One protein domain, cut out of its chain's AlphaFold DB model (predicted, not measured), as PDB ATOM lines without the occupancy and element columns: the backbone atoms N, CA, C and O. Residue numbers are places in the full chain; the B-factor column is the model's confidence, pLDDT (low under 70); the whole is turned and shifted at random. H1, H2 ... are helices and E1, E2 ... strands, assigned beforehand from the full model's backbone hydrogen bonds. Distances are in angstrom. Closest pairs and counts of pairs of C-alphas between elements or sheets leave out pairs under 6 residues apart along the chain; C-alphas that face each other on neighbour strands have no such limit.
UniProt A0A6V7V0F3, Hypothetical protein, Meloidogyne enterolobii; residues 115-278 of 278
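This is residues 115 to 278 of the 278 residues of the protein "Hypothetical protein" of Meloidogyne enterolobii (UniProt A0A6V7V0F3). Six strands, E2, E8, E3, E7, E6 and E9, ring an axis as a closed barrel, with the short helices H3 and H4 outside it and the short strand E1 added beside E7. Beyond one side of the barrel lie the small hairpin of E4 and E5 and the short helix H1. The printed part has 164 residues, with four named helices and nine named strands in the order E1 H1 H2 E2 H3 E3 E4 E5 E6 E7 E8 H4 E9. The barrel is mixed and E4 and E5 are antiparallel; the class is mixed, helices and strands, though under half of the residues are in named elements. The whole is compact, with a radius of gyration of the C-alphas of 14.8 A and spans of 40 by 29 by 28 A.

E1 is residues 122 to 124, with C-alpha 122 at (232.001, 265.250, 303.685). H1 is residues 131 to 134 and H2 residues 146 to 149. E2, residues 154 to 161, is 22.3 A long. H3 is residues 166 to 169, E3 residues 183 to 186, E4 residues 196 to 198 and E5 residues 208 to 210. E6, residues 218 to 224, is 19.6 A long. E7, residues 227 to 237, is 25.4 A long and bends by 80 degrees at residue 234. E8 is residues 244 to 248 and H4 residues 249 to 255. E9, residues 264 to 272, is 23.3 A long, bends by 55 degrees at residue 267 and ends with C-alpha 272 at (246.330, 272.451, 298.937).

Round the barrel, E2 and E8 are parallel, with N 159 and O 245 2.9 A apart. E8 and E3 are antiparallel, N 184 to O 246 2.8 A. E3 and E7 are parallel, N 185 to O 235 2.9 A. E6 and E7 form a hairpin, N 222 to O 229 2.8 A. E6 and E9 are antiparallel, N 221 to O 269 2.8 A. E9 and E2, antiparallel, close the ring, N 156 to O 266 2.8 A. E1 is parallel to E7, N 230 to O 123 2.8 A. H4 is on the barrel, outside it, at a height over the sheet of 6.6 A; its closest C-alpha pair with E2 is Trp 160 and Glu 249, 5.6 A. H3 is on it too, outside it and over E3, at a height of 8.4 A; the closest C-alphas of H3 and E7 are those of His 167 and Asp 235, 6.5 A apart. H2 is on the barrel, and its closest C-alpha pair with E9 is Trp 149 and Tyr 270, 6.3 A. H1 is not on the barrel; its closest C-alpha pair with E5 is Thr 134 and Ile 209, 7.8 A. E4 and E5 form a hairpin, N 197 to O 209 2.9 A, and E4 and E7 are apart. In H4 every O i to N i+4 pair is within hydrogen-bond range; H1, H2 and H3 are too short for such a pair.

The two C-alphas farthest apart, those of Asn 206 and Asn 226, are 42.5 A apart. The printed part has no cut, and residue 278 is the chain's last. The links from H1 to H2 and from H3 to E3 are long. The mean pLDDT of the printed part is 88.8; residue 167 and residues 275 to 278 are under 70.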
ATOM      1  N   GLY A 115     242.036 255.655 299.377       84.31
ATOM      2  CA  GLY A 115     242.503 256.755 300.230       84.31
ATOM      3  C   GLY A 115     241.495 257.893 300.424       84.31
ATOM      4  O   GLY A 115     241.811 258.865 301.108       84.31
ATOM      5  N   SER A 116     240.285 257.793 299.860       89.19
ATOM      6  CA  SER A 116     239.221 258.765 300.135       89.19
ATOM      7  C   SER A 116     238.768 258.701 301.594       89.19
ATOM      8  O   SER A 116     238.574 257.619 302.149       89.19
ATOM      9  N   ASN A 117     238.540 259.866 302.196       89.81
ATOM     10  CA  ASN A 117     237.964 259.997 303.532       89.81
ATOM     11  C   ASN A 117     236.494 260.409 303.416       89.81
ATOM     12  O   ASN A 117     236.170 261.406 302.766       89.81
ATOM     13  N   VAL A 118     235.613 259.632 304.043       89.56
ATOM     14  CA  VAL A 118     234.163 259.793 303.955       89.56
ATOM     15  C   VAL A 118     233.586 259.937 305.353       89.56
ATOM     16  O   VAL A 118     233.787 259.094 306.224       89.56
ATOM     17  N   THR A 119     232.804 260.988 305.542       89.06
ATOM     18  CA  THR A 119     231.943 261.190 306.711       89.06
ATOM     19  C   THR A 119     230.495 261.326 306.243       89.06
ATOM     20  O   THR A 119     230.224 261.305 305.041       89.06
ATOM     21  N   SER A 120     229.549 261.506 307.169       84.69
ATOM     22  CA  SER A 120     228.128 261.670 306.827       84.69
ATOM     23  C   SER A 120     227.869 262.791 305.812       84.69
ATOM     24  O   SER A 120     227.001 262.648 304.956       84.69
ATOM     25  N   ASN A 121     228.648 263.875 305.883       91.75
ATOM     26  CA  ASN A 121     228.427 265.099 305.115       91.75
ATOM     27  C   ASN A 121     229.674 265.592 304.365       91.75
ATOM     28  O   ASN A 121     229.662 266.692 303.819       91.75
ATOM     29  N   SER A 122     230.768 264.832 304.352       93.69
ATOM     30  CA  SER A 122     232.001 265.250 303.685       93.69
ATOM     31  C   SER A 122     232.676 264.087 302.980       93.69
ATOM     32  O   SER A 122     232.839 263.022 303.573       93.69
ATOM     33  N   LEU A 123     233.115 264.324 301.748       94.81
ATOM     34  CA  LEU A 123     233.961 263.440 300.960       94.81
ATOM     35  C   LEU A 123     235.247 264.184 300.610       94.81
ATOM     36  O   LEU A 123     235.211 265.267 300.032       94.81
ATOM     37  N   THR A 124     236.387 263.598 300.954       94.88
ATOM     38  CA  THR A 124     237.704 264.054 300.505       94.88
ATOM     39  C   THR A 124     238.317 262.984 299.630       94.88
ATOM     40  O   THR A 124     238.543 261.869 300.091       94.88
ATOM     41  N   VAL A 125     238.591 263.342 298.383       93.12
ATOM     42  CA  VAL A 125     239.271 262.504 297.404       93.12
ATOM     43  C   VAL A 125     240.724 262.975 297.296       93.12
ATOM     44  O   VAL A 125     240.949 264.158 297.018       93.12
ATOM     45  N   PRO A 126     241.714 262.097 297.535       90.62
ATOM     46  CA  PRO A 126     243.119 262.473 297.441       90.62
ATOM     47  C   PRO A 126     243.529 262.725 295.981       90.62
ATOM     48  O   PRO A 126     242.912 262.183 295.067       90.62
ATOM     49  N   PRO A 127     244.594 263.499 295.719       88.06
ATOM     50  CA  PRO A 127     245.193 263.513 294.392       88.06
ATOM     51  C   PRO A 127     245.725 262.118 294.033       88.06
ATOM     52  O   PRO A 127     246.157 261.361 294.904       88.06
ATOM     53  N   LEU A 128     245.698 261.777 292.740       82.38
ATOM     54  CA  LEU A 128     246.125 260.462 292.244       82.38
ATOM     55  C   LEU A 128     247.602 260.177 292.565       82.38
ATOM     56  O   LEU A 128     247.957 259.085 293.016       82.38
ATOM     57  N   TYR A 129     248.443 261.198 292.407       81.94
ATOM     58  CA  TYR A 129     249.881 261.122 292.617       81.94
ATOM     59  C   TYR A 129     250.369 262.248 293.531       81.94
ATOM     60  O   TYR A 129     249.807 263.342 293.559       81.94
ATOM     61  N   THR A 130     251.443 261.978 294.261       82.75
ATOM     62  CA  THR A 130     252.215 262.964 295.018       82.75
ATOM     63  C   THR A 130     253.213 263.703 294.123       82.75
ATOM     64  O   THR A 130     253.624 263.227 293.061       82.75
ATOM     65  N   THR A 131     253.701 264.845 294.608       81.12
ATOM     66  CA  THR A 131     254.875 265.553 294.058       81.12
ATOM     67  C   THR A 131     256.102 264.643 293.922       81.12
ATOM     68  O   THR A 131     256.861 264.760 292.962       81.12
ATOM     69  N   LYS A 132     256.290 263.714 294.871       82.38
ATOM     70  CA  LYS A 132     257.401 262.754 294.884       82.38
ATOM     71  C   LYS A 132     257.252 261.700 293.787       82.38
ATOM     72  O   LYS A 132     258.206 261.466 293.057       82.38
ATOM     73  N   GLU A 133     256.068 261.099 293.654       84.75
ATOM     74  CA  GLU A 133     255.770 260.100 292.611       84.75
ATOM     75  C   GLU A 133     255.907 260.701 291.202       84.75
ATOM     76  O   GLU A 133     256.402 260.053 290.284       84.75
ATOM     77  N   THR A 134     255.526 261.968 291.031       83.19
ATOM     78  CA  THR A 134     255.575 262.657 289.732       83.19
ATOM     79  C   THR A 134     256.929 263.286 289.403       83.19
ATOM     80  O   THR A 134     257.145 263.646 288.250       83.19
ATOM     81  N   CYS A 135     257.846 263.412 290.372       84.38
ATOM     82  CA  CYS A 135     259.042 264.266 290.282       84.38
ATOM     83  C   CYS A 135     258.747 265.720 289.887       84.38
ATOM     84  O   CYS A 135     259.581 266.402 289.292       84.38
ATOM     85  N   LEU A 136     257.565 266.206 290.256       81.75
ATOM     86  CA  LEU A 136     257.174 267.600 290.130       81.75
ATOM     87  C   LEU A 136     257.132 268.216 291.531       81.75
ATOM     88  O   LEU A 136     256.067 268.260 292.154       81.75
ATOM     89  N   PRO A 137     258.281 268.645 292.089       75.62
ATOM     90  CA  PRO A 137     258.285 269.313 293.378       75.62
ATOM     91  C   PRO A 137     257.540 270.643 293.265       75.62
ATOM     92  O   PRO A 137     257.742 271.410 292.325       75.62
ATOM     93  N   LEU A 138     256.700 270.932 294.259       74.56
ATOM     94  CA  LEU A 138     256.073 272.239 294.378       74.56
ATOM     95  C   LEU A 138     257.133 273.242 294.854       74.56
ATOM     96  O   LEU A 138     257.397 273.352 296.051       74.56
ATOM     97  N   THR A 139     257.771 273.936 293.918       75.25
ATOM     98  CA  THR A 139     258.712 275.020 294.219       75.25
ATOM     99  C   THR A 139     258.018 276.377 294.082       75.25
ATOM    100  O   THR A 139     257.040 276.489 293.339       75.25
ATOM    101  N   PRO A 140     258.509 277.430 294.763       72.69
ATOM    102  CA  PRO A 140     258.005 278.791 294.568       72.69
ATOM    103  C   PRO A 140     258.055 279.262 293.105       72.69
ATOM    104  O   PRO A 140     257.203 280.039 292.690       72.69
ATOM    105  N   ASP A 141     259.010 278.747 292.324       78.75
ATOM    106  CA  ASP A 141     259.219 279.109 290.914       78.75
ATOM    107  C   ASP A 141     258.384 278.271 289.932       78.75
ATOM    108  O   ASP A 141     258.484 278.443 288.713       78.75
ATOM    109  N   MET A 142     257.579 277.325 290.429       84.44
ATOM    110  CA  MET A 142     256.711 276.525 289.573       84.44
ATOM    111  C   MET A 142     255.693 277.440 288.866       84.44
ATOM    112  O   MET A 142     255.033 278.228 289.548       84.44
ATOM    113  N   PRO A 143     255.524 277.341 287.531       88.00
ATOM    114  CA  PRO A 143     254.597 278.195 286.789       88.00
ATOM    115  C   PRO A 143     253.145 278.024 287.243       88.00
ATOM    116  O   PRO A 143     252.728 276.918 287.564       88.00
ATOM    117  N   GLY A 144     252.363 279.101 287.203       86.00
ATOM    118  CA  GLY A 144     250.954 279.106 287.600       86.00
ATOM    119  C   GLY A 144     250.671 280.169 288.655       86.00
ATOM    120  O   GLY A 144     251.584 280.679 289.301       86.00
ATOM    121  N   VAL A 145     249.400 280.546 288.792       91.44
ATOM    122  CA  VAL A 145     248.981 281.639 289.692       91.44
ATOM    123  C   VAL A 145     247.957 281.193 290.728       91.44
ATOM    124  O   VAL A 145     247.492 282.010 291.519       91.44
ATOM    125  N   ILE A 146     247.588 279.910 290.756       93.06
ATOM    126  CA  ILE A 146     246.547 279.394 291.652       93.06
ATOM    127  C   ILE A 146     246.848 279.666 293.135       93.06
ATOM    128  O   ILE A 146     245.916 279.878 293.912       93.06
ATOM    129  N   ASP A 147     248.125 279.740 293.529       92.25
ATOM    130  CA  ASP A 147     248.525 279.978 294.918       92.25
ATOM    131  C   ASP A 147     247.951 281.294 295.489       92.25
ATOM    132  O   ASP A 147     247.574 281.340 296.662       92.25
ATOM    133  N   GLN A 148     247.745 282.332 294.663       92.44
ATOM    134  CA  GLN A 148     247.129 283.593 295.108       92.44
ATOM    135  C   GLN A 148     245.635 283.459 295.464       92.44
ATOM    136  O   GLN A 148     245.067 284.355 296.095       92.44
ATOM    137  N   TRP A 149     244.987 282.364 295.061       95.38
ATOM    138  CA  TRP A 149     243.564 282.090 295.279       95.38
ATOM    139  C   TRP A 149     243.308 281.113 296.433       95.38
ATOM    140  O   TRP A 149     242.153 280.884 296.800       95.38
ATOM    141  N   LEU A 150     244.362 280.533 297.011       95.56
ATOM    142  CA  LEU A 150     244.234 279.515 298.048       95.56
ATOM    143  C   LEU A 150     243.580 280.056 299.317       95.56
ATOM    144  O   LEU A 150     243.826 281.187 299.733       95.56
ATOM    145  N   ASN A 151     242.775 279.205 299.956       97.25
ATOM    146  CA  ASN A 151     242.118 279.453 301.242       97.25
ATOM    147  C   ASN A 151     241.228 280.710 301.262       97.25
ATOM    148  O   ASN A 151     240.948 281.263 302.324       97.25
ATOM    149  N   LYS A 152     240.764 281.152 300.089       97.44
ATOM    150  CA  LYS A 152     239.838 282.277 299.917       97.44
ATOM    151  C   LYS A 152     238.470 281.743 299.483       97.44
ATOM    152  O   LYS A 152     238.251 281.614 298.276       97.44
ATOM    153  N   PRO A 153     237.569 281.400 300.425       97.88
ATOM    154  CA  PRO A 153     236.228 280.944 300.081       97.88
ATOM    155  C   PRO A 153     235.458 282.055 299.367       97.88
ATOM    156  O   PRO A 153     235.469 283.211 299.798       97.88
ATOM    157  N   LYS A 154     234.763 281.707 298.286       98.19
ATOM    158  CA  LYS A 154     233.904 282.636 297.549       98.19
ATOM    159  C   LYS A 154     232.644 281.935 297.070       98.19
ATOM    160  O   LYS A 154     232.663 280.740 296.781       98.19
ATOM    161  N   THR A 155     231.552 282.685 296.955       98.38
ATOM    162  CA  THR A 155     230.382 282.217 296.212       98.38
ATOM    163  C   THR A 155     230.786 282.004 294.758       98.38
ATOM    164  O   THR A 155     231.215 282.938 294.080       98.38
ATOM    165  N   GLY A 156     230.670 280.763 294.314       97.94
ATOM    166  CA  GLY A 156     230.993 280.301 292.978       97.94
ATOM    167  C   GLY A 156     229.878 279.420 292.434       97.94
ATOM    168  O   GLY A 156     228.762 279.389 292.966       97.94
ATOM    169  N   ARG A 157     230.181 278.689 291.366       97.88
ATOM    170  CA  ARG A 157     229.222 277.784 290.738       97.88
ATOM    171  C   ARG A 157     229.901 276.567 290.133       97.88
ATOM    172  O   ARG A 157     231.062 276.637 289.746       97.88
ATOM    173  N   PHE A 158     229.171 275.467 290.033       97.88
ATOM    174  CA  PHE A 158     229.654 274.259 289.377       97.88
ATOM    175  C   PHE A 158     228.618 273.682 288.404       97.88
ATOM    176  O   PHE A 158     227.411 273.789 288.635       97.88
ATOM    177  N   VAL A 159     229.112 273.088 287.322       95.69
ATOM    178  CA  VAL A 159     228.411 272.210 286.363       95.69
ATOM    179  C   VAL A 159     229.162 270.897 286.257       95.69
ATOM    180  O   VAL A 159     230.120 270.692 286.998       95.69
ATOM    181  N   TRP A 160     228.727 270.010 285.364       94.81
ATOM    182  CA  TRP A 160     229.365 268.724 285.183       94.81
ATOM    183  C   TRP A 160     229.571 268.321 283.729       94.81
ATOM    184  O   TRP A 160     228.820 268.724 282.835       94.81
ATOM    185  N   HIS A 161     230.532 267.421 283.547       89.62
ATOM    186  CA  HIS A 161     230.801 266.712 282.307       89.62
ATOM    187  C   HIS A 161     230.771 265.194 282.518       89.62
ATOM    188  O   HIS A 161     231.012 264.675 283.613       89.62
ATOM    189  N   ALA A 162     230.468 264.458 281.449       87.44
ATOM    190  CA  ALA A 162     230.379 263.002 281.490       87.44
ATOM    191  C   ALA A 162     231.751 262.352 281.716       87.44
ATOM    192  O   ALA A 162     232.732 262.745 281.086       87.44
ATOM    193  N   LEU A 163     231.798 261.291 282.528       82.25
ATOM    194  CA  LEU A 163     233.036 260.568 282.864       82.25
ATOM    195  C   LEU A 163     233.701 259.863 281.655       82.25
ATOM    196  O   LEU A 163     234.802 259.333 281.740       82.25
ATOM    197  N   THR A 164     233.027 259.807 280.513       78.25
ATOM    198  CA  THR A 164     233.510 259.142 279.295       78.25
ATOM    199  C   THR A 164     234.281 260.071 278.355       78.25
ATOM    200  O   THR A 164     234.616 259.676 277.240       78.25
ATOM    201  N   ASN A 165     234.549 261.312 278.765       71.81
ATOM    202  CA  ASN A 165     235.230 262.312 277.946       71.81
ATOM    203  C   ASN A 165     236.765 262.292 278.119       71.81
ATOM    204  O   ASN A 165     237.306 261.646 279.015       71.81
ATOM    205  N   ALA A 166     237.474 263.039 277.265       70.81
ATOM    206  CA  ALA A 166     238.933 263.174 277.335       70.81
ATOM    207  C   ALA A 166     239.418 263.769 278.672       70.81
ATOM    208  O   ALA A 166     240.452 263.342 279.182       70.81
ATOM    209  N   HIS A 167     238.635 264.681 279.263       69.25
ATOM    210  CA  HIS A 167     238.911 265.298 280.567       69.25
ATOM    211  C   HIS A 167     239.102 264.250 281.670       69.25
ATOM    212  O   HIS A 167     239.989 264.351 282.519       69.25
ATOM    213  N   SER A 168     238.338 263.161 281.581       70.81
ATOM    214  CA  SER A 168     238.391 262.089 282.560       70.81
ATOM    215  C   SER A 168     239.736 261.370 282.584       70.81
ATOM    216  O   SER A 168     240.124 260.923 283.655       70.81
ATOM    217  N   TYR A 169     240.480 261.323 281.469       76.56
ATOM    218  CA  TYR A 169     241.781 260.645 281.330       76.56
ATOM    219  C   TYR A 169     242.980 261.511 281.742       76.56
ATOM    220  O   TYR A 169     244.055 261.461 281.140       76.56
ATOM    221  N   GLY A 170     242.811 262.314 282.788       77.88
ATOM    222  CA  GLY A 170     243.895 263.110 283.349       77.88
ATOM    223  C   GLY A 170     243.979 264.553 282.867       77.88
ATOM    224  O   GLY A 170     244.879 265.254 283.332       77.88
ATOM    225  N   GLY A 171     243.071 264.961 281.975       87.12
ATOM    226  CA  GLY A 171     242.902 266.335 281.508       87.12
ATOM    227  C   GLY A 171     244.174 267.010 280.997       87.12
ATOM    228  O   GLY A 171     245.162 266.372 280.631       87.12
ATOM    229  N   GLU A 172     244.169 268.337 281.012       91.81
ATOM    230  CA  GLU A 172     245.307 269.197 280.679       91.81
ATOM    231  C   GLU A 172     246.506 269.029 281.617       91.81
ATOM    232  O   GLU A 172     247.632 269.370 281.240       91.81
ATOM    233  N   CYS A 173     246.314 268.441 282.801       91.25
ATOM    234  CA  CYS A 173     247.435 268.007 283.628       91.25
ATOM    235  C   CYS A 173     248.197 266.819 283.042       91.25
ATOM    236  O   CYS A 173     249.363 266.626 283.385       91.25
ATOM    237  N   GLY A 174     247.590 266.057 282.134       88.06
ATOM    238  CA  GLY A 174     248.229 264.932 281.469       88.06
ATOM    239  C   GLY A 174     248.374 263.710 282.369       88.06
ATOM    240  O   GLY A 174     249.302 262.941 282.171       88.06
ATOM    241  N   LEU A 175     247.498 263.497 283.361       82.00
ATOM    242  CA  LEU A 175     247.653 262.376 284.309       82.00
ATOM    243  C   LEU A 175     247.461 260.984 283.674       82.00
ATOM    244  O   LEU A 175     247.878 260.002 284.274       82.00
ATOM    245  N   GLY A 176     246.888 260.886 282.469       76.69
ATOM    246  CA  GLY A 176     246.882 259.660 281.658       76.69
ATOM    247  C   GLY A 176     246.002 258.519 282.178       76.69
ATOM    248  O   GLY A 176     246.025 257.428 281.614       76.69
ATOM    249  N   ILE A 177     245.217 258.753 283.233       79.50
ATOM    250  CA  ILE A 177     244.346 257.762 283.873       79.50
ATOM    251  C   ILE A 177     242.952 258.347 284.055       79.50
ATOM    252  O   ILE A 177     242.805 259.525 284.384       79.50
ATOM    253  N   GLN A 178     241.933 257.500 283.876       84.38
ATOM    254  CA  GLN A 178     240.557 257.868 284.173       84.38
ATOM    255  C   GLN A 178     240.365 258.096 285.681       84.38
ATOM    256  O   GLN A 178     240.487 257.149 286.459       84.38
ATOM    257  N   TYR A 179     240.040 259.320 286.111       86.69
ATOM    258  CA  TYR A 179     239.823 259.624 287.531       86.69
ATOM    259  C   TYR A 179     238.385 260.085 287.808       86.69
ATOM    260  O   TYR A 179     237.949 261.096 287.267       86.69
ATOM    261  N   PRO A 180     237.604 259.384 288.647       88.38
ATOM    262  CA  PRO A 180     236.159 259.604 288.738       88.38
ATOM    263  C   PRO A 180     235.739 260.866 289.492       88.38
ATOM    264  O   PRO A 180     234.616 261.318 289.295       88.38
ATOM    265  N   TYR A 181     236.598 261.448 290.328       92.88
ATOM    266  CA  TYR A 181     236.304 262.658 291.101       92.88
ATOM    267  C   TYR A 181     237.382 263.701 290.836       92.88
ATOM    268  O   TYR A 181     238.462 263.648 291.422       92.88
ATOM    269  N   HIS A 182     237.086 264.629 289.934       93.56
ATOM    270  CA  HIS A 182     238.013 265.681 289.546       93.56
ATOM    271  C   HIS A 182     237.280 266.964 289.163       93.56
ATOM    272  O   HIS A 182     236.082 266.957 288.862       93.56
ATOM    273  N   ALA A 183     238.026 268.066 289.181       95.69
ATOM    274  CA  ALA A 183     237.567 269.370 288.737       95.69
ATOM    275  C   ALA A 183     238.358 269.863 287.519       95.69
ATOM    276  O   ALA A 183     239.588 269.763 287.477       95.69
ATOM    277  N   CYS A 184     237.636 270.479 286.593       95.44
ATOM    278  CA  CYS A 184     238.147 271.364 285.560       95.44
ATOM    279  C   CYS A 184     237.958 272.815 286.024       95.44
ATOM    280  O   CYS A 184     236.915 273.169 286.591       95.44
ATOM    281  N   VAL A 185     238.958 273.666 285.793       96.94
ATOM    282  CA  VAL A 185     238.944 275.074 286.217       96.94
ATOM    283  C   VAL A 185     239.365 276.016 285.090       96.94
ATOM    284  O   VAL A 185     240.029 275.614 284.135       96.94
ATOM    285  N   GLY A 186     238.989 277.287 285.218       95.31
ATOM    286  CA  GLY A 186     239.278 278.323 284.226       95.31
ATOM    287  C   GLY A 186     240.764 278.599 283.996       95.31
ATOM    288  O   GLY A 186     241.554 278.580 284.945       95.31
ATOM    289  N   ARG A 187     241.121 278.935 282.749       94.19
ATOM    290  CA  ARG A 187     242.473 279.297 282.274       94.19
ATOM    291  C   ARG A 187     243.175 280.351 283.133       94.19
ATOM    292  O   ARG A 187     244.388 280.282 283.281       94.19
ATOM    293  N   ASP A 188     242.434 281.266 283.753       94.38
ATOM    294  CA  ASP A 188     242.985 282.324 284.617       94.38
ATOM    295  C   ASP A 188     243.734 281.803 285.861       94.38
ATOM    296  O   ASP A 188     244.428 282.567 286.533       94.38
ATOM    297  N   LEU A 189     243.582 280.521 286.208       94.81
ATOM    298  CA  LEU A 189     244.307 279.889 287.317       94.81
ATOM    299  C   LEU A 189     245.632 279.244 286.891       94.81
ATOM    300  O   LEU A 189     246.442 278.890 287.751       94.81
ATOM    301  N   TRP A 190     245.850 279.107 285.586       94.56
ATOM    302  CA  TRP A 190     246.958 278.370 284.997       94.56
ATOM    303  C   TRP A 190     248.099 279.292 284.580       94.56
ATOM    304  O   TRP A 190     247.934 280.495 284.377       94.56
ATOM    305  N   SER A 191     249.279 278.710 284.394       93.19
ATOM    306  CA  SER A 191     250.356 279.344 283.648       93.19
ATOM    307  C   SER A 191     249.895 279.625 282.211       93.19
ATOM    308  O   SER A 191     249.384 278.711 281.551       93.19
ATOM    309  N   PRO A 192     250.142 280.835 281.670       90.69
ATOM    310  CA  PRO A 192     249.879 281.129 280.261       90.69
ATOM    311  C   PRO A 192     250.810 280.346 279.323       90.69
ATOM    312  O   PRO A 192     250.524 280.198 278.137       90.69
ATOM    313  N   VAL A 193     251.927 279.829 279.843       90.12
ATOM    314  CA  VAL A 193     252.857 278.970 279.111       90.12
ATOM    315  C   VAL A 193     252.576 277.522 279.477       90.12
ATOM    316  O   VAL A 193     252.818 277.103 280.613       90.12
ATOM    317  N   LYS A 194     252.108 276.744 278.500       91.44
ATOM    318  CA  LYS A 194     251.901 275.308 278.666       91.44
ATOM    319  C   LYS A 194     253.207 274.556 278.406       91.44
ATOM    320  O   LYS A 194     253.743 274.591 277.301       91.44
ATOM    321  N   LYS A 195     253.726 273.876 279.428       91.56
ATOM    322  CA  LYS A 195     254.933 273.047 279.331       91.56
ATOM    323  C   LYS A 195     254.692 271.723 280.033       91.56
ATOM    324  O   LYS A 195     254.381 271.711 281.219       91.56
ATOM    325  N   TRP A 196     254.888 270.624 279.319       91.19
ATOM    326  CA  TRP A 196     254.846 269.285 279.887       91.19
ATOM    327  C   TRP A 196     256.263 268.783 280.103       91.19
ATOM    328  O   TRP A 196     257.148 268.996 279.271       91.19
ATOM    329  N   VAL A 197     256.483 268.147 281.243       89.94
ATOM    330  CA  VAL A 197     257.769 267.562 281.611       89.94
ATOM    331  C   VAL A 197     257.575 266.091 281.909       89.94
ATOM    332  O   VAL A 197     256.492 265.660 282.305       89.94
ATOM    333  N   ARG A 198     258.626 265.312 281.670       88.56
ATOM    334  CA  ARG A 198     258.598 263.876 281.917       88.56
ATOM    335  C   ARG A 198     258.392 263.624 283.412       88.56
ATOM    336  O   ARG A 198     259.132 264.186 284.217       88.56
ATOM    337  N   SER A 199     257.405 262.804 283.761       86.50
ATOM    338  CA  SER A 199     257.171 262.390 285.143       86.50
ATOM    339  C   SER A 199     258.112 261.245 285.536       86.50
ATOM    340  O   SER A 199     258.696 260.569 284.685       86.50
ATOM    341  N   CYS A 200     258.259 261.020 286.843       88.06
ATOM    342  CA  CYS A 200     258.940 259.838 287.386       88.06
ATOM    343  C   CYS A 200     258.033 258.615 287.540       88.06
ATOM    344  O   CYS A 200     258.447 257.610 288.119       88.06
ATOM    345  N   LEU A 201     256.803 258.693 287.039       82.19
ATOM    346  CA  LEU A 201     255.862 257.595 287.105       82.19
ATOM    347  C   LEU A 201     256.354 256.448 286.217       82.19
ATOM    348  O   LEU A 201     256.675 256.632 285.043       82.19
ATOM    349  N   THR A 202     256.482 255.266 286.814       78.69
ATOM    350  CA  THR A 202     257.017 254.067 286.152       78.69
ATOM    351  C   THR A 202     255.923 253.152 285.610       78.69
ATOM    352  O   THR A 202     256.214 252.249 284.833       78.69
ATOM    353  N   ASP A 203     254.676 253.359 286.037       71.81
ATOM    354  CA  ASP A 203     253.481 252.635 285.593       71.81
ATOM    355  C   ASP A 203     253.077 252.999 284.159       71.81
ATOM    356  O   ASP A 203     252.529 252.157 283.446       71.81
ATOM    357  N   ILE A 204     253.399 254.215 283.709       74.31
ATOM    358  CA  ILE A 204     253.106 254.696 282.356       74.31
ATOM    359  C   ILE A 204     254.419 255.085 281.647       74.31
ATOM    360  O   ILE A 204     255.048 256.089 281.993       74.31
ATOM    361  N   PRO A 205     254.866 254.327 280.625       75.75
ATOM    362  CA  PRO A 205     256.062 254.666 279.863       75.75
ATOM    363  C   PRO A 205     255.953 256.040 279.195       75.75
ATOM    364  O   PRO A 205     254.957 256.346 278.546       75.75
ATOM    365  N   ASN A 206     257.019 256.842 279.290       77.06
ATOM    366  CA  ASN A 206     257.103 258.179 278.683       77.06
ATOM    367  C   ASN A 206     255.943 259.100 279.081       77.06
ATOM    368  O   ASN A 206     255.437 259.862 278.260       77.06
ATOM    369  N   HIS A 207     255.522 259.019 280.339       85.12
ATOM    370  CA  HIS A 207     254.469 259.866 280.860       85.12
ATOM    371  C   HIS A 207     254.957 261.303 281.056       85.12
ATOM    372  O   HIS A 207     256.063 261.547 281.544       85.12
ATOM    373  N   TYR A 208     254.130 262.259 280.641       87.62
ATOM    374  CA  TYR A 208     254.405 263.682 280.765       87.62
ATOM    375  C   TYR A 208     253.270 264.353 281.522       87.62
ATOM    376  O   TYR A 208     252.107 264.202 281.160       87.62
ATOM    377  N   ILE A 209     253.620 265.140 282.533       90.31
ATOM    378  CA  ILE A 209     252.669 265.916 283.326       90.31
ATOM    379  C   ILE A 209     252.942 267.394 283.082       90.31
ATOM    380  O   ILE A 209     254.092 267.814 282.893       90.31
ATOM    381  N   ARG A 210     251.884 268.200 283.049       92.12
ATOM    382  CA  ARG A 210     252.025 269.644 282.888       92.12
ATOM    383  C   ARG A 210     252.735 270.238 284.104       92.12
ATOM    384  O   ARG A 210     252.309 270.058 285.241       92.12
ATOM    385  N   ASN A 211     253.818 270.964 283.849       91.38
ATOM    386  CA  ASN A 211     254.586 271.686 284.855       91.38
ATOM    387  C   ASN A 211     253.861 272.983 285.235       91.38
ATOM    388  O   ASN A 211     254.243 274.070 284.796       91.38
ATOM    389  N   ASP A 212     252.786 272.837 286.002       92.94
ATOM    390  CA  ASP A 212     251.926 273.918 286.469       92.94
ATOM    391  C   ASP A 212     251.513 273.669 287.924       92.94
ATOM    392  O   ASP A 212     251.206 272.536 288.305       92.94
ATOM    393  N   GLN A 213     251.474 274.728 288.733       90.69
ATOM    394  CA  GLN A 213     251.055 274.681 290.130       90.69
ATOM    395  C   GLN A 213     249.674 274.053 290.307       90.69
ATOM    396  O   GLN A 213     249.449 273.432 291.346       90.69
ATOM    397  N   VAL A 214     248.761 274.219 289.340       92.06
ATOM    398  CA  VAL A 214     247.406 273.642 289.376       92.06
ATOM    399  C   VAL A 214     247.442 272.114 289.343       92.06
ATOM    400  O   VAL A 214     246.630 271.472 290.001       92.06
ATOM    401  N   CYS A 215     248.412 271.523 288.649       90.31
ATOM    402  CA  CYS A 215     248.496 270.073 288.465       90.31
ATOM    403  C   CYS A 215     249.127 269.323 289.631       90.31
ATOM    404  O   CYS A 215     249.235 268.099 289.596       90.31
ATOM    405  N   VAL A 216     249.562 270.048 290.661       86.25
ATOM    406  CA  VAL A 216     250.375 269.489 291.734       86.25
ATOM    407  C   VAL A 216     249.802 269.876 293.090       86.25
ATOM    408  O   VAL A 216     249.921 271.017 293.546       86.25
ATOM    409  N   ASN A 217     249.197 268.890 293.763       86.69
ATOM    410  CA  ASN A 217     248.631 269.007 295.113       86.69
ATOM    411  C   ASN A 217     247.613 270.151 295.271       86.69
ATOM    412  O   ASN A 217     247.503 270.746 296.348       86.69
ATOM    413  N   LYS A 218     246.871 270.490 294.210       92.38
ATOM    414  CA  LYS A 218     245.772 271.456 294.278       92.38
ATOM    415  C   LYS A 218     244.441 270.754 294.155       92.38
ATOM    416  O   LYS A 218     244.214 269.932 293.272       92.38
ATOM    417  N   CYS A 219     243.558 271.130 295.061       95.94
ATOM    418  CA  CYS A 219     242.199 270.654 295.098       95.94
ATOM    419  C   CYS A 219     241.246 271.833 295.162       95.94
ATOM    420  O   CYS A 219     241.596 272.955 295.544       95.94
ATOM    421  N   VAL A 220     240.001 271.536 294.839       97.94
ATOM    422  CA  VAL A 220     238.883 272.406 295.143       97.94
ATOM    423  C   VAL A 220     238.074 271.800 296.283       97.94
ATOM    424  O   VAL A 220     237.834 270.595 296.306       97.94
ATOM    425  N   LYS A 221     237.671 272.643 297.230       98.38
ATOM    426  CA  LYS A 221     236.652 272.366 298.239       98.38
ATOM    427  C   LYS A 221     235.355 273.039 297.802       98.38
ATOM    428  O   LYS A 221     235.338 274.251 297.580       98.38
ATOM    429  N   ILE A 222     234.284 272.262 297.714       98.69
ATOM    430  CA  ILE A 222     232.932 272.715 297.387       98.69
ATOM    431  C   ILE A 222     232.041 272.451 298.595       98.69
ATOM    432  O   ILE A 222     231.935 271.313 299.047       98.69
ATOM    433  N   GLU A 223     231.381 273.489 299.097       98.56
ATOM    434  CA  GLU A 223     230.374 273.384 300.155       98.56
ATOM    435  C   GLU A 223     228.998 273.713 299.567       98.56
ATOM    436  O   GLU A 223     228.751 274.833 299.107       98.56
ATOM    437  N   TYR A 224     228.107 272.720 299.551       98.12
ATOM    438  CA  TYR A 224     226.804 272.781 298.886       98.12
ATOM    439  C   TYR A 224     225.771 271.919 299.617       98.12
ATOM    440  O   TYR A 224     226.019 270.745 299.870       98.12
ATOM    441  N   LYS A 225     224.598 272.483 299.947       94.38
ATOM    442  CA  LYS A 225     223.480 271.779 300.619       94.38
ATOM    443  C   LYS A 225     223.933 270.884 301.792       94.38
ATOM    444  O   LYS A 225     223.583 269.709 301.858       94.38
ATOM    445  N   ASN A 226     224.720 271.448 302.712       93.44
ATOM    446  CA  ASN A 226     225.309 270.771 303.880       93.44
ATOM    447  C   ASN A 226     226.291 269.629 303.566       93.44
ATOM    448  O   ASN A 226     226.706 268.929 304.484       93.44
ATOM    449  N   LYS A 227     226.691 269.453 302.305       96.25
ATOM    450  CA  LYS A 227     227.753 268.540 301.893       96.25
ATOM    451  C   LYS A 227     229.037 269.304 301.615       96.25
ATOM    452  O   LYS A 227     229.004 270.436 301.130       96.25
ATOM    453  N   THR A 228     230.159 268.654 301.878       97.69
ATOM    454  CA  THR A 228     231.492 269.108 301.494       97.69
ATOM    455  C   THR A 228     232.117 268.089 300.550       97.69
ATOM    456  O   THR A 228     232.152 266.900 300.855       97.69
ATOM    457  N   LEU A 229     232.625 268.544 299.410       97.62
ATOM    458  CA  LEU A 229     233.432 267.732 298.505       97.62
ATOM    459  C   LEU A 229     234.799 268.380 298.328       97.62
ATOM    460  O   LEU A 229     234.881 269.543 297.943       97.62
ATOM    461  N   ILE A 230     235.857 267.622 298.583       97.44
ATOM    462  CA  ILE A 230     237.235 267.991 298.269       97.44
ATOM    463  C   ILE A 230     237.754 267.014 297.224       97.44
ATOM    464  O   ILE A 230     237.662 265.804 297.426       97.44
ATOM    465  N   MET A 231     238.295 267.521 296.119       95.88
ATOM    466  CA  MET A 231     238.827 266.687 295.037       95.88
ATOM    467  C   MET A 231     239.916 267.413 294.238       95.88
ATOM    468  O   MET A 231     239.925 268.653 294.225       95.88
ATOM    469  N   PRO A 232     240.823 266.676 293.570       94.94
ATOM    470  CA  PRO A 232     241.901 267.269 292.788       94.94
ATOM    471  C   PRO A 232     241.399 268.053 291.578       94.94
ATOM    472  O   PRO A 232     240.368 267.740 290.977       94.94
ATOM    473  N   ILE A 233     242.175 269.070 291.210       94.81
ATOM    474  CA  ILE A 233     242.040 269.762 289.930       94.81
ATOM    475  C   ILE A 233     242.902 269.019 288.914       94.81
ATOM    476  O   ILE A 233     244.060 268.712 289.190       94.81
ATOM    477  N   MET A 234     242.327 268.699 287.758       93.00
ATOM    478  CA  MET A 234     242.996 267.887 286.738       93.00
ATOM    479  C   MET A 234     242.957 268.514 285.347       93.00
ATOM    480  O   MET A 234     243.670 268.048 284.458       93.00
ATOM    481  N   ASP A 235     242.156 269.564 285.150       93.94
ATOM    482  CA  ASP A 235     241.906 270.066 283.807       93.94
ATOM    483  C   ASP A 235     241.657 271.572 283.694       93.94
ATOM    484  O   ASP A 235     241.206 272.231 284.635       93.94
ATOM    485  N   GLU A 236     241.934 272.096 282.503       93.81
ATOM    486  CA  GLU A 236     241.772 273.489 282.105       93.81
ATOM    487  C   GLU A 236     240.574 273.633 281.167       93.81
ATOM    488  O   GLU A 236     240.282 272.785 280.324       93.81
ATOM    489  N   THR A 237     239.923 274.783 281.246       91.88
ATOM    490  CA  THR A 237     239.027 275.251 280.195       91.88
ATOM    491  C   THR A 237     239.091 276.772 280.054       91.88
ATOM    492  O   THR A 237     239.481 277.484 280.978       91.88
ATOM    493  N   ASP A 238     238.743 277.288 278.881       91.19
ATOM    494  CA  ASP A 238     238.807 278.705 278.528       91.19
ATOM    495  C   ASP A 238     237.510 279.484 278.799       91.19
ATOM    496  O   ASP A 238     237.535 280.714 278.803       91.19
ATOM    497  N   TYR A 239     236.394 278.802 279.063       91.31
ATOM    498  CA  TYR A 239     235.096 279.452 279.275       91.31
ATOM    499  C   TYR A 239     234.733 279.658 280.754       91.31
ATOM    500  O   TYR A 239     233.791 280.396 281.054       91.31
ATOM    501  N   LEU A 240     235.452 279.020 281.685       95.94
ATOM    502  CA  LEU A 240     235.222 279.165 283.125       95.94
ATOM    503  C   LEU A 240     235.994 280.350 283.697       95.94
ATOM    504  O   LEU A 240     237.175 280.541 283.416       95.94
ATOM    505  N   LYS A 241     235.341 281.098 284.583       95.88
ATOM    506  CA  LYS A 241     235.992 282.124 285.411       95.88
ATOM    507  C   LYS A 241     236.520 281.518 286.719       95.88
ATOM    508  O   LYS A 241     236.105 280.420 287.098       95.88
ATOM    509  N   PRO A 242     237.378 282.228 287.476       95.81
ATOM    510  CA  PRO A 242     237.717 281.820 288.837       95.81
ATOM    511  C   PRO A 242     236.462 281.567 289.689       95.81
ATOM    512  O   PRO A 242     235.521 282.363 289.664       95.81
ATOM    513  N   TYR A 243     236.476 280.483 290.471       97.69
ATOM    514  CA  TYR A 243     235.355 279.945 291.265       97.69
ATOM    515  C   TYR A 243     234.183 279.356 290.463       97.69
ATOM    516  O   TYR A 243     233.155 279.003 291.044       97.69
ATOM    517  N   GLU A 244     234.338 279.205 289.151       97.94
ATOM    518  CA  GLU A 244     233.455 278.400 288.313       97.94
ATOM    519  C   GLU A 244     234.141 277.069 288.009       97.94
ATOM    520  O   GLU A 244     235.328 277.036 287.686       97.94
ATOM    521  N   LEU A 245     233.404 275.974 288.164       97.94
ATOM    522  CA  LEU A 245     233.939 274.620 288.066       97.94
ATOM    523  C   LEU A 245     233.122 273.803 287.069       97.94
ATOM    524  O   LEU A 245     231.893 273.877 287.062       97.94
ATOM    525  N   ASP A 246     233.801 272.972 286.295       95.81
ATOM    526  CA  ASP A 246     233.186 271.861 285.578       95.81
ATOM    527  C   ASP A 246     233.717 270.569 286.208       95.81
ATOM    528  O   ASP A 246     234.911 270.285 286.156       95.81
ATOM    529  N   ILE A 247     232.861 269.847 286.926       96.19
ATOM    530  CA  ILE A 247     233.254 268.708 287.761       96.19
ATOM    531  C   ILE A 247     232.803 267.395 287.135       96.19
ATOM    532  O   ILE A 247     231.821 267.337 286.400       96.19
ATOM    533  N   SER A 248     233.490 266.309 287.447       93.81
ATOM    534  CA  SER A 248     233.103 265.008 286.915       93.81
ATOM    535  C   SER A 248     231.681 264.606 287.326       93.81
ATOM    536  O   SER A 248     231.193 264.937 288.411       93.81
ATOM    537  N   GLU A 249     231.000 263.836 286.480       91.81
ATOM    538  CA  GLU A 249     229.649 263.344 286.764       91.81
ATOM    539  C   GLU A 249     229.502 262.654 288.145       91.81
ATOM    540  O   GLU A 249     228.525 262.948 288.843       91.81
ATOM    541  N   PRO A 250     230.432 261.790 288.615       92.44
ATOM    542  CA  PRO A 250     230.351 261.234 289.969       92.44
ATOM    543  C   PRO A 250     230.457 262.295 291.073       92.44
ATOM    544  O   PRO A 250     229.711 262.233 292.053       92.44
ATOM    545  N   ALA A 251     231.329 263.296 290.905       94.94
ATOM    546  CA  ALA A 251     231.456 264.418 291.834       94.94
ATOM    547  C   ALA A 251     230.166 265.246 291.896       94.94
ATOM    548  O   ALA A 251     229.703 265.609 292.981       94.94
ATOM    549  N   PHE A 252     229.543 265.481 290.741       95.38
ATOM    550  CA  PHE A 252     228.258 266.160 290.662       95.38
ATOM    551  C   PHE A 252     227.159 265.372 291.364       95.38
ATOM    552  O   PHE A 252     226.512 265.922 292.247       95.38
ATOM    553  N   LYS A 253     226.999 264.078 291.061       93.12
ATOM    554  CA  LYS A 253     225.989 263.206 291.689       93.12
ATOM    555  C   LYS A 253     226.131 263.129 293.209       93.12
ATOM    556  O   LYS A 253     225.126 263.058 293.914       93.12
ATOM    557  N   TYR A 254     227.360 263.183 293.729       93.56
ATOM    558  CA  TYR A 254     227.591 263.263 295.172       93.56
ATOM    559  C   TYR A 254     226.963 264.527 295.787       93.56
ATOM    560  O   TYR A 254     226.320 264.446 296.838       93.56
ATOM    561  N   LEU A 255     227.107 265.686 295.138       95.56
ATOM    562  CA  LEU A 255     226.599 266.975 295.622       95.56
ATOM    563  C   LEU A 255     225.111 267.192 295.300       95.56
ATOM    564  O   LEU A 255     224.344 267.605 296.171       95.56
ATOM    565  N   GLU A 256     224.696 266.886 294.074       95.25
ATOM    566  CA  GLU A 256     223.378 267.137 293.495       95.25
ATOM    567  C   GLU A 256     222.889 265.913 292.704       95.25
ATOM    568  O   GLU A 256     223.431 265.551 291.663       95.25
ATOM    569  N   MET A 257     221.817 265.280 293.189       86.56
ATOM    570  CA  MET A 257     221.259 264.071 292.573       86.56
ATOM    571  C   MET A 257     220.443 264.364 291.311       86.56
ATOM    572  O   MET A 257     220.173 263.440 290.546       86.56
ATOM    573  N   ASN A 258     220.020 265.611 291.089       89.44
ATOM    574  CA  ASN A 258     219.318 266.001 289.872       89.44
ATOM    575  C   ASN A 258     220.323 266.306 288.739       89.44
ATOM    576  O   ASN A 258     220.854 267.417 288.701       89.44
ATOM    577  N   PRO A 259     220.538 265.407 287.758       78.88
ATOM    578  CA  PRO A 259     221.500 265.639 286.674       78.88
ATOM    579  C   PRO A 259     221.126 266.833 285.778       78.88
ATOM    580  O   PRO A 259     221.980 267.372 285.079       78.88
ATOM    581  N   ASN A 260     219.864 267.279 285.825       84.50
ATOM    582  CA  ASN A 260     219.339 268.398 285.041       84.50
ATOM    583  C   ASN A 260     219.392 269.739 285.788       84.50
ATOM    584  O   ASN A 260     218.766 270.706 285.349       84.50
ATOM    585  N   ALA A 261     220.070 269.811 286.937       84.81
ATOM    586  CA  ALA A 261     220.135 271.042 287.717       84.81
ATOM    587  C   ALA A 261     220.900 272.158 286.971       84.81
ATOM    588  O   ALA A 261     220.661 273.334 287.219       84.81
ATOM    589  N   GLY A 262     221.754 271.820 285.998       87.56
ATOM    590  CA  GLY A 262     222.572 272.806 285.294       87.56
ATOM    591  C   GLY A 262     223.620 273.405 286.234       87.56
ATOM    592  O   GLY A 262     224.334 272.665 286.905       87.56
ATOM    593  N   TRP A 263     223.710 274.737 286.282       94.19
ATOM    594  CA  TRP A 263     224.657 275.445 287.149       94.19
ATOM    595  C   TRP A 263     224.164 275.511 288.593       94.19
ATOM    596  O   TRP A 263     223.130 276.116 288.864       94.19
ATOM    597  N   CYS A 264     224.948 274.993 289.534       96.69
ATOM    598  CA  CYS A 264     224.636 275.047 290.959       96.69
ATOM    599  C   CYS A 264     225.540 276.033 291.699       96.69
ATOM    600  O   CYS A 264     226.758 276.005 291.549       96.69
ATOM    601  N   THR A 265     224.940 276.918 292.500       97.94
ATOM    602  CA  THR A 265     225.672 277.908 293.311       97.94
ATOM    603  C   THR A 265     226.165 277.268 294.605       97.94
ATOM    604  O   THR A 265     225.388 276.612 295.298       97.94
ATOM    605  N   ALA A 266     227.434 277.480 294.948       98.38
ATOM    606  CA  ALA A 266     228.080 276.904 296.126       98.38
ATOM    607  C   ALA A 266     229.169 277.828 296.679       98.38
ATOM    608  O   ALA A 266     229.566 278.796 296.029       98.38
ATOM    609  N   THR A 267     229.690 277.508 297.862       98.75
ATOM    610  CA  THR A 267     230.960 278.086 298.311       98.75
ATOM    611  C   THR A 267     232.097 277.251 297.739       98.75
ATOM    612  O   THR A 267     232.151 276.041 297.950       98.75
ATOM    613  N   VAL A 268     232.999 277.901 297.009       98.75
ATOM    614  CA  VAL A 268     234.165 277.284 296.376       98.75
ATOM    615  C   VAL A 268     235.427 277.838 297.023       98.75
ATOM    616  O   VAL A 268     235.576 279.050 297.179       98.75
ATOM    617  N   THR A 269     236.344 276.948 297.395       98.62
ATOM    618  CA  THR A 269     237.657 277.306 297.942       98.62
ATOM    619  C   THR A 269     238.731 276.471 297.263       98.62
ATOM    620  O   THR A 269     238.656 275.246 297.279       98.62
ATOM    621  N   TYR A 270     239.754 277.108 296.701       97.88
ATOM    622  CA  TYR A 270     240.955 276.396 296.267       97.88
ATOM    623  C   TYR A 270     241.833 276.113 297.479       97.88
ATOM    624  O   TYR A 270     242.055 276.999 298.308       97.88
ATOM    625  N   ILE A 271     242.322 274.886 297.601       96.06
ATOM    626  CA  ILE A 271     243.146 274.455 298.727       96.06
ATOM    627  C   ILE A 271     244.333 273.636 298.234       96.06
ATOM    628  O   ILE A 271     244.330 273.091 297.127       96.06
ATOM    629  N   ARG A 272     245.349 273.520 299.087       92.00
ATOM    630  CA  ARG A 272     246.330 272.451 298.937       92.00
ATOM    631  C   ARG A 272     245.690 271.160 299.423       92.00
ATOM    632  O   ARG A 272     245.026 271.158 300.457       92.00
ATOM    633  N   CYS A 273     245.880 270.088 298.675       87.44
ATOM    634  CA  CYS A 273     245.522 268.759 299.124       87.44
ATOM    635  C   CYS A 273     246.744 267.875 299.126       87.44
ATOM    636  O   CYS A 273     247.551 267.871 298.198       87.44
ATOM    637  N   GLU A 274     246.856 267.119 300.198       74.75
ATOM    638  CA  GLU A 274     247.864 266.097 300.327       74.75
ATOM    639  C   GLU A 274     247.171 264.768 300.063       74.75
ATOM    640  O   GLU A 274     246.101 264.481 300.608       74.75
ATOM    641  N   LYS A 275     247.776 263.942 299.210       68.12
ATOM    642  CA  LYS A 275     247.537 262.507 299.307       68.12
ATOM    643  C   LYS A 275     248.133 262.130 300.656       68.12
ATOM    644  O   LYS A 275     249.349 262.216 300.814       68.12
ATOM    645  N   LEU A 276     247.282 261.824 301.637       46.00
ATOM    646  CA  LEU A 276     247.726 261.252 302.906       46.00
ATOM    647  C   LEU A 276     248.446 259.950 302.548       46.00
ATOM    648  O   LEU A 276     247.814 258.967 302.168       46.00
ATOM    649  N   GLY A 277     249.771 260.008 302.525       45.19
ATOM    650  CA  GLY A 277     250.629 258.901 302.144       45.19
ATOM    651  C   GLY A 277     251.162 258.216 303.389       45.19
ATOM    652  O   GLY A 277     251.691 258.890 304.274       45.19
ATOM    653  N   ASN A 278     251.030 256.891 303.415       33.81
ATOM    654  CA  ASN A 278     252.020 256.032 304.061       33.81
ATOM    655  C   ASN A 278     253.304 256.034 303.226       33.81
ATOM    656  O   ASN A 278     253.177 256.052 301.977       33.81
TER     657      ASN A 278